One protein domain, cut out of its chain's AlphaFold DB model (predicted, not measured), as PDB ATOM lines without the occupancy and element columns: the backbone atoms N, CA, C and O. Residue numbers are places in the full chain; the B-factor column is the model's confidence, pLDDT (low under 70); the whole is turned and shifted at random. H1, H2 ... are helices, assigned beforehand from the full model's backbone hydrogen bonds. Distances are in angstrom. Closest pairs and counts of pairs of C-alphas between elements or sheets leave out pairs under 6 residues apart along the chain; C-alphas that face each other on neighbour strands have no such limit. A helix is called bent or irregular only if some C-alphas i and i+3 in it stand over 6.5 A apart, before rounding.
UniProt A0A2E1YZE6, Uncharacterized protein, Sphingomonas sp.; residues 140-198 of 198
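Overview. This is residues 140 to 198 of the 198 residues of an uncharacterized protein of Sphingomonas sp. (UniProt A0A2E1YZE6). A long helix, H3, sticks out as a straight arm, with residues 179 to 198 free, from a small head where H1 and H2 fold back as a helical hairpin. The printed part has 59 residues with three named helices, in the order H1, H2, H3, and no named strand: all helix. It is extended, with a radius of gyration of the C-alphas of 16.3 A and spans of 48 by 25 by 18 A.

Arrangement. H3, residues 172 to 196, touches H2, residues 157 to 167, with residues 172 to 177 alone, at a steep tilt of 63 degrees, the same way; the closest C-alphas, of Ala 166 and His 174, are 4.0 A apart. H2 touches H1, residues 141 to 152, as a hairpin, opposite ways at a steep tilt of 44 degrees; the closest C-alphas, of Asn 147 and Arg 160, are 6.5 A apart. H1 and H3 are apart. Every O i to N i+4 pair is within hydrogen-bond range in H2 and H3, and 6 of 8 in H1.

Along the chain. H3 measures 36.5 A and ends at C-alpha 196 (90.748, 99.049, 125.582); H2 measures 15.5 A. H1, 17.8 A, begins at C-alpha 141 (132.672, 95.255, 107.378) and is irregular: C-alphas 142 and 145 are 7.4 A apart.

Size, cuts and confidence. The C-alphas farthest apart, of Glu 141 and Tyr 198, are 50.4 A apart. The printed part has no cut, and both links are tight. Only residue 198 is under pLDDT 70.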
ATOM      1  N   PRO A 140     132.445  93.174 111.772       92.06
ATOM      2  CA  PRO A 140     132.009  92.959 110.396       92.06
ATOM      3  C   PRO A 140     132.099  94.243 109.563       92.06
ATOM      4  O   PRO A 140     131.865  95.339 110.078       92.06
ATOM      5  N   GLU A 141     132.439  94.112 108.279       90.25
ATOM      6  CA  GLU A 141     132.672  95.255 107.378       90.25
ATOM      7  C   GLU A 141     131.446  96.177 107.286       90.25
ATOM      8  O   GLU A 141     131.569  97.401 107.365       90.25
ATOM      9  N   GLU A 142     130.255  95.582 107.285       91.25
ATOM     10  CA  GLU A 142     128.944  96.246 107.310       91.25
ATOM     11  C   GLU A 142     128.754  97.180 108.524       91.25
ATOM     12  O   GLU A 142     128.024  98.169 108.458       91.25
ATOM     13  N   HIS A 143     129.446  96.911 109.635       93.25
ATOM     14  CA  HIS A 143     129.337  97.671 110.882       93.25
ATOM     15  C   HIS A 143     130.527  98.605 111.139       93.25
ATOM     16  O   HIS A 143     130.612  99.233 112.202       93.25
ATOM     17  N   TRP A 144     131.450  98.770 110.186       92.94
ATOM     18  CA  TRP A 144     132.591  99.676 110.354       92.94
ATOM     19  C   TRP A 144     132.170 101.132 110.559       92.94
ATOM     20  O   TRP A 144     132.727 101.822 111.422       92.94
ATOM     21  N   GLU A 145     131.159 101.596 109.824       93.38
ATOM     22  CA  GLU A 145     130.616 102.945 109.998       93.38
ATOM     23  C   GLU A 145     129.940 103.118 111.360       93.38
ATOM     24  O   GLU A 145     130.140 104.136 112.031       93.38
ATOM     25  N   LEU A 146     129.185 102.109 111.807       92.88
ATOM     26  CA  LEU A 146     128.563 102.098 113.129       92.88
ATOM     27  C   LEU A 146     129.629 102.174 114.230       92.88
ATOM     28  O   LEU A 146     129.550 103.036 115.105       92.88
ATOM     29  N   ASN A 147     130.690 101.366 114.144       94.81
ATOM     30  CA  ASN A 147     131.817 101.422 115.077       94.81
ATOM     31  C   ASN A 147     132.476 102.812 115.111       94.81
ATOM     32  O   ASN A 147     132.856 103.299 116.181       94.81
ATOM     33  N   GLN A 148     132.609 103.473 113.957       94.56
ATOM     34  CA  GLN A 148     133.156 104.827 113.892       94.56
ATOM     35  C   GLN A 148     132.233 105.847 114.574       94.56
ATOM     36  O   GLN A 148     132.727 106.690 115.328       94.56
ATOM     37  N   LYS A 149     130.915 105.762 114.348       96.06
ATOM     38  CA  LYS A 149     129.908 106.610 115.009       96.06
ATOM     39  C   LYS A 149     129.946 106.419 116.526       96.06
ATOM     40  O   LYS A 149     130.086 107.401 117.251       96.06
ATOM     41  N   LEU A 150     129.952 105.174 117.003       95.38
ATOM     42  CA  LEU A 150     130.038 104.867 118.433       95.38
ATOM     43  C   LEU A 150     131.353 105.362 119.052       95.38
ATOM     44  O   LEU A 150     131.358 105.920 120.145       95.38
ATOM     45  N   LYS A 151     132.483 105.230 118.342       95.38
ATOM     46  CA  LYS A 151     133.770 105.767 118.813       95.38
ATOM     47  C   LYS A 151     133.715 107.287 118.985       95.38
ATOM     48  O   LYS A 151     134.234 107.802 119.970       95.38
ATOM     49  N   ARG A 152     133.116 108.006 118.027       96.12
ATOM     50  CA  ARG A 152     132.953 109.471 118.089       96.12
ATOM     51  C   ARG A 152     132.002 109.900 119.206       96.12
ATOM     52  O   ARG A 152     132.235 110.937 119.808       96.12
ATOM     53  N   ALA A 153     130.989 109.088 119.498       95.19
ATOM     54  CA  ALA A 153     130.060 109.302 120.604       95.19
ATOM     55  C   ALA A 153     130.658 108.989 121.994       95.19
ATOM     56  O   ALA A 153     129.999 109.217 123.000       95.19
ATOM     57  N   GLY A 154     131.903 108.500 122.068       96.19
ATOM     58  CA  GLY A 154     132.621 108.294 123.330       96.19
ATOM     59  C   GLY A 154     132.497 106.895 123.938       96.19
ATOM     60  O   GLY A 154     133.039 106.667 125.017       96.19
ATOM     61  N   TYR A 155     131.859 105.944 123.251       95.69
ATOM     62  CA  TYR A 155     131.731 104.570 123.746       95.69
ATOM     63  C   TYR A 155     133.088 103.856 123.818       95.69
ATOM     64  O   TYR A 155     133.919 103.912 122.895       95.69
ATOM     65  N   ARG A 156     133.304 103.118 124.909       96.38
ATOM     66  CA  ARG A 156     134.497 102.291 125.127       96.38
ATOM     67  C   ARG A 156     134.528 101.125 124.141       96.38
ATOM     68  O   ARG A 156     133.560 100.829 123.448       96.38
ATOM     69  N   LEU A 157     135.685 100.476 123.999       93.25
ATOM     70  CA  LEU A 157     135.836  99.373 123.040       93.25
ATOM     71  C   LEU A 157     134.893  98.199 123.343       93.25
ATOM     72  O   LEU A 157     134.279  97.678 122.420       93.25
ATOM     73  N   GLU A 158     134.763  97.818 124.612       94.50
ATOM     74  CA  GLU A 158     133.934  96.673 125.007       94.50
ATOM     75  C   GLU A 158     132.437  96.938 124.794       94.50
ATOM     76  O   GLU A 158     131.746  96.099 124.227       94.50
ATOM     77  N   GLU A 159     131.961  98.145 125.109       94.00
ATOM     78  CA  GLU A 159     130.578  98.568 124.829       94.00
ATOM     79  C   GLU A 159     130.284  98.531 123.324       94.00
ATOM     80  O   GLU A 159     129.252  98.032 122.885       94.00
ATOM     81  N   ARG A 160     131.233  98.995 122.501       95.50
ATOM     82  CA  ARG A 160     131.101  98.946 121.040       95.50
ATOM     83  C   ARG A 160     131.008  97.522 120.514       95.50
ATOM     84  O   ARG A 160     130.186  97.271 119.641       95.50
ATOM     85  N   LYS A 161     131.819  96.600 121.040       94.12
ATOM     86  CA  LYS A 161     131.756  95.179 120.671       94.12
ATOM     87  C   LYS A 161     130.399  94.571 121.001       94.12
ATOM     88  O   LYS A 161     129.856  93.872 120.160       94.12
ATOM     89  N   GLN A 162     129.849  94.863 122.178       91.75
ATOM     90  CA  GLN A 162     128.535  94.361 122.590       91.75
ATOM     91  C   GLN A 162     127.418  94.888 121.689       91.75
ATOM     92  O   GLN A 162     126.614  94.103 121.195       91.75
ATOM     93  N   ILE A 163     127.406  96.197 121.416       91.88
ATOM     94  CA  ILE A 163     126.416  96.816 120.524       91.88
ATOM     95  C   ILE A 163     126.506  96.204 119.123       91.88
ATOM     96  O   ILE A 163     125.494  95.803 118.562       91.88
ATOM     97  N   ILE A 164     127.714  96.088 118.566       93.38
ATOM     98  CA  ILE A 164     127.913  95.527 117.224       93.38
ATOM     99  C   ILE A 164     127.534  94.048 117.186       93.38
ATOM    100  O   ILE A 164     126.867  93.633 116.246       93.38
ATOM    101  N   ALA A 165     127.887  93.265 118.208       90.75
ATOM    102  CA  ALA A 165     127.457  91.877 118.309       90.75
ATOM    103  C   ALA A 165     125.925  91.781 118.312       90.75
ATOM    104  O   ALA A 165     125.377  91.019 117.527       90.75
ATOM    105  N   ALA A 166     125.229  92.607 119.098       88.94
ATOM    106  CA  ALA A 166     123.766  92.626 119.151       88.94
ATOM    107  C   ALA A 166     123.093  93.033 117.824       88.94
ATOM    108  O   ALA A 166     121.950  92.654 117.577       88.94
ATOM    109  N   GLU A 167     123.773  93.800 116.973       88.75
ATOM    110  CA  GLU A 167     123.289  94.159 115.630       88.75
ATOM    111  C   GLU A 167     123.674  93.123 114.559       88.75
ATOM    112  O   GLU A 167     123.025  93.061 113.521       88.75
ATOM    113  N   THR A 168     124.695  92.294 114.805       88.19
ATOM    114  CA  THR A 168     125.195  91.315 113.829       88.19
ATOM    115  C   THR A 168     124.318  90.055 113.834       88.19
ATOM    116  O   THR A 168     124.302  89.344 114.848       88.19
ATOM    117  N   PRO A 169     123.641  89.707 112.720       85.88
ATOM    118  CA  PRO A 169     122.818  88.504 112.642       85.88
ATOM    119  C   PRO A 169     123.612  87.226 112.928       85.88
ATOM    120  O   PRO A 169     124.778  87.095 112.556       85.88
ATOM    121  N   GLY A 170     122.973  86.260 113.588       82.38
ATOM    122  CA  GLY A 170     123.581  84.962 113.902       82.38
ATOM    123  C   GLY A 170     124.507  84.948 115.124       82.38
ATOM    124  O   GLY A 170     124.998  83.882 115.493       82.38
ATOM    125  N   THR A 171     124.724  86.082 115.797       85.69
ATOM    126  CA  THR A 171     125.393  86.088 117.105       85.69
ATOM    127  C   THR A 171     124.409  85.794 118.242       85.69
ATOM    128  O   THR A 171     123.204  86.043 118.144       85.69
ATOM    129  N   THR A 172     124.932  85.312 119.371       83.81
ATOM    130  CA  THR A 172     124.137  85.068 120.585       83.81
ATOM    131  C   THR A 172     123.464  86.340 121.105       83.81
ATOM    132  O   THR A 172     122.321  86.286 121.554       83.81
ATOM    133  N   GLU A 173     124.145  87.486 121.039       84.12
ATOM    134  CA  GLU A 173     123.593  88.755 121.529       84.12
ATOM    135  C   GLU A 173     122.473  89.279 120.628       84.12
ATOM    136  O   GLU A 173     121.476  89.801 121.124       84.12
ATOM    137  N   HIS A 174     122.583  89.079 119.313       87.12
ATOM    138  CA  HIS A 174     121.502  89.408 118.392       87.12
ATOM    139  C   HIS A 174     120.255  88.562 118.665       87.12
ATOM    140  O   HIS A 174     119.162  89.104 118.820       87.12
ATOM    141  N   ALA A 175     120.428  87.245 118.834       83.12
ATOM    142  CA  ALA A 175     119.328  86.346 119.176       83.12
ATOM    143  C   ALA A 175     118.645  86.734 120.501       83.12
ATOM    144  O   ALA A 175     117.417  86.732 120.591       83.12
ATOM    145  N   ARG A 176     119.421  87.122 121.525       87.12
ATOM    146  CA  ARG A 176     118.875  87.627 122.797       87.12
ATOM    147  C   ARG A 176     118.032  88.879 122.595       87.12
ATOM    148  O   ARG A 176     116.893  88.919 123.054       87.12
ATOM    149  N   ARG A 177     118.551  89.862 121.860       86.25
ATOM    150  CA  ARG A 177     117.832  91.109 121.581       86.25
ATOM    151  C   ARG A 177     116.553  90.879 120.779       86.25
ATOM    152  O   ARG A 177     115.543  91.521 121.053       86.25
ATOM    153  N   GLU A 178     116.553  89.958 119.817       90.00
ATOM    154  CA  GLU A 178     115.331  89.587 119.096       90.00
ATOM    155  C   GLU A 178     114.265  88.999 120.029       90.00
ATOM    156  O   GLU A 178     113.091  89.367 119.933       90.00
ATOM    157  N   ILE A 179     114.661  88.110 120.944       90.44
ATOM    158  CA  ILE A 179     113.754  87.523 121.939       90.44
ATOM    159  C   ILE A 179     113.190  88.618 122.849       90.44
ATOM    160  O   ILE A 179     111.974  88.696 123.028       90.44
ATOM    161  N   GLU A 180     114.044  89.495 123.378       90.56
ATOM    162  CA  GLU A 180     113.635  90.616 124.231       90.56
ATOM    163  C   GLU A 180     112.656  91.551 123.515       90.56
ATOM    164  O   GLU A 180     111.600  91.873 124.063       90.56
ATOM    165  N   ASN A 181     112.937  91.913 122.260       90.38
ATOM    166  CA  ASN A 181     112.047  92.738 121.445       90.38
ATOM    167  C   ASN A 181     110.685  92.065 121.216       90.38
ATOM    168  O   ASN A 181     109.646  92.725 121.295       90.38
ATOM    169  N   ARG A 182     110.661  90.748 120.959       92.81
ATOM    170  CA  ARG A 182     109.410  89.986 120.788       92.81
ATOM    171  C   ARG A 182     108.587  89.961 122.072       92.81
ATOM    172  O   ARG A 182     107.381  90.204 122.014       92.81
ATOM    173  N   LEU A 183     109.223  89.704 123.216       94.75
ATOM    174  CA  LEU A 183     108.567  89.701 124.527       94.75
ATOM    175  C   LEU A 183     108.043  91.093 124.899       94.75
ATOM    176  O   LEU A 183     106.921  91.226 125.387       94.75
ATOM    177  N   PHE A 184     108.821  92.138 124.626       93.81
ATOM    178  CA  PHE A 184     108.410  93.522 124.846       93.81
ATOM    179  C   PHE A 184     107.199  93.900 123.984       93.81
ATOM    180  O   PHE A 184     106.216  94.434 124.493       93.81
ATOM    181  N   ALA A 185     107.212  93.543 122.697       92.06
ATOM    182  CA  ALA A 185     106.082  93.776 121.804       92.06
ATOM    183  C   ALA A 185     104.819  93.009 122.236       92.06
ATOM    184  O   ALA A 185     103.714  93.532 122.113       92.06
ATOM    185  N   GLN A 186     104.960  91.781 122.752       94.31
ATOM    186  CA  GLN A 186     103.839  91.035 123.335       94.31
ATOM    187  C   GLN A 186     103.266  91.744 124.564       94.31
ATOM    188  O   GLN A 186     102.049  91.885 124.658       94.31
ATOM    189  N   ARG A 187     104.126  92.236 125.464       95.62
ATOM    190  CA  ARG A 187     103.699  92.986 126.650       95.62
ATOM    191  C   ARG A 187     102.925  94.247 126.275       95.62
ATOM    192  O   ARG A 187     101.826  94.442 126.775       95.62
ATOM    193  N   LEU A 188     103.446  95.043 125.339       94.12
ATOM    194  CA  LEU A 188     102.768  96.252 124.860       94.12
ATOM    195  C   LEU A 188     101.395  95.959 124.239       94.12
ATOM    196  O   LEU A 188     100.465  96.742 124.416       94.12
ATOM    197  N   ARG A 189     101.249  94.841 123.512       94.12
ATOM    198  CA  ARG A 189      99.943  94.417 122.982       94.12
ATOM    199  C   ARG A 189      98.966  94.070 124.101       94.12
ATOM    200  O   ARG A 189      97.863  94.595 124.104       94.12
ATOM    201  N   GLN A 190      99.399  93.273 125.077       94.31
ATOM    202  CA  GLN A 190      98.567  92.908 126.227       94.31
ATOM    203  C   GLN A 190      98.158  94.128 127.061       94.31
ATOM    204  O   GLN A 190      97.033  94.197 127.544       94.31
ATOM    205  N   GLU A 191      99.059  95.096 127.245       93.44
ATOM    206  CA  GLU A 191      98.756  96.353 127.938       93.44
ATOM    207  C   GLU A 191      97.712  97.180 127.179       93.44
ATOM    208  O   GLU A 191      96.783  97.688 127.802       93.44
ATOM    209  N   ARG A 192      97.816  97.269 125.847       92.88
ATOM    210  CA  ARG A 192      96.812  97.937 125.005       92.88
ATOM    211  C   ARG A 192      95.449  97.259 125.063       92.88
ATOM    212  O   ARG A 192      94.464  97.934 125.327       92.88
ATOM    213  N   GLU A 193      95.407  95.942 124.891       94.00
ATOM    214  CA  GLU A 193      94.167  95.156 124.962       94.00
ATOM    215  C   GLU A 193      93.476  95.317 126.324       94.00
ATOM    216  O   GLU A 193      92.258  95.448 126.395       94.00
ATOM    217  N   ARG A 194      94.250  95.364 127.417       91.69
ATOM    218  CA  ARG A 194      93.711  95.651 128.754       91.69
ATOM    219  C   ARG A 194      93.162  97.067 128.860       91.69
ATOM    220  O   ARG A 194      92.122  97.237 129.477       91.69
ATOM    221  N   ALA A 195      93.848  98.063 128.302       88.81
ATOM    222  CA  ALA A 195      93.404  99.454 128.363       88.81
ATOM    223  C   ALA A 195      92.122  99.693 127.548       88.81
ATOM    224  O   ALA A 195      91.302 100.503 127.952       88.81
ATOM    225  N   GLU A 196      91.950  98.987 126.428       90.62
ATOM    226  CA  GLU A 196      90.748  99.049 125.582       90.62
ATOM    227  C   GLU A 196      89.542  98.312 126.192       90.62
ATOM    228  O   GLU A 196      88.407  98.550 125.783       90.62
ATOM    229  N   ALA A 197      89.772  97.412 127.153       85.00
ATOM    230  CA  ALA A 197      88.725  96.647 127.830       85.00
ATOM    231  C   ALA A 197      88.082  97.371 129.033       85.00
ATOM    232  O   ALA A 197      87.093  96.865 129.567       85.00
ATOM    233  N   TYR A 198      88.640  98.508 129.469       69.62
ATOM    234  CA  TYR A 198      88.117  99.369 130.542       69.62
ATOM    235  C   TYR A 198      87.462 100.627 129.971       69.62
ATOM    236  O   TYR A 198      86.452 101.062 130.569       69.62
TER     237      TYR A 198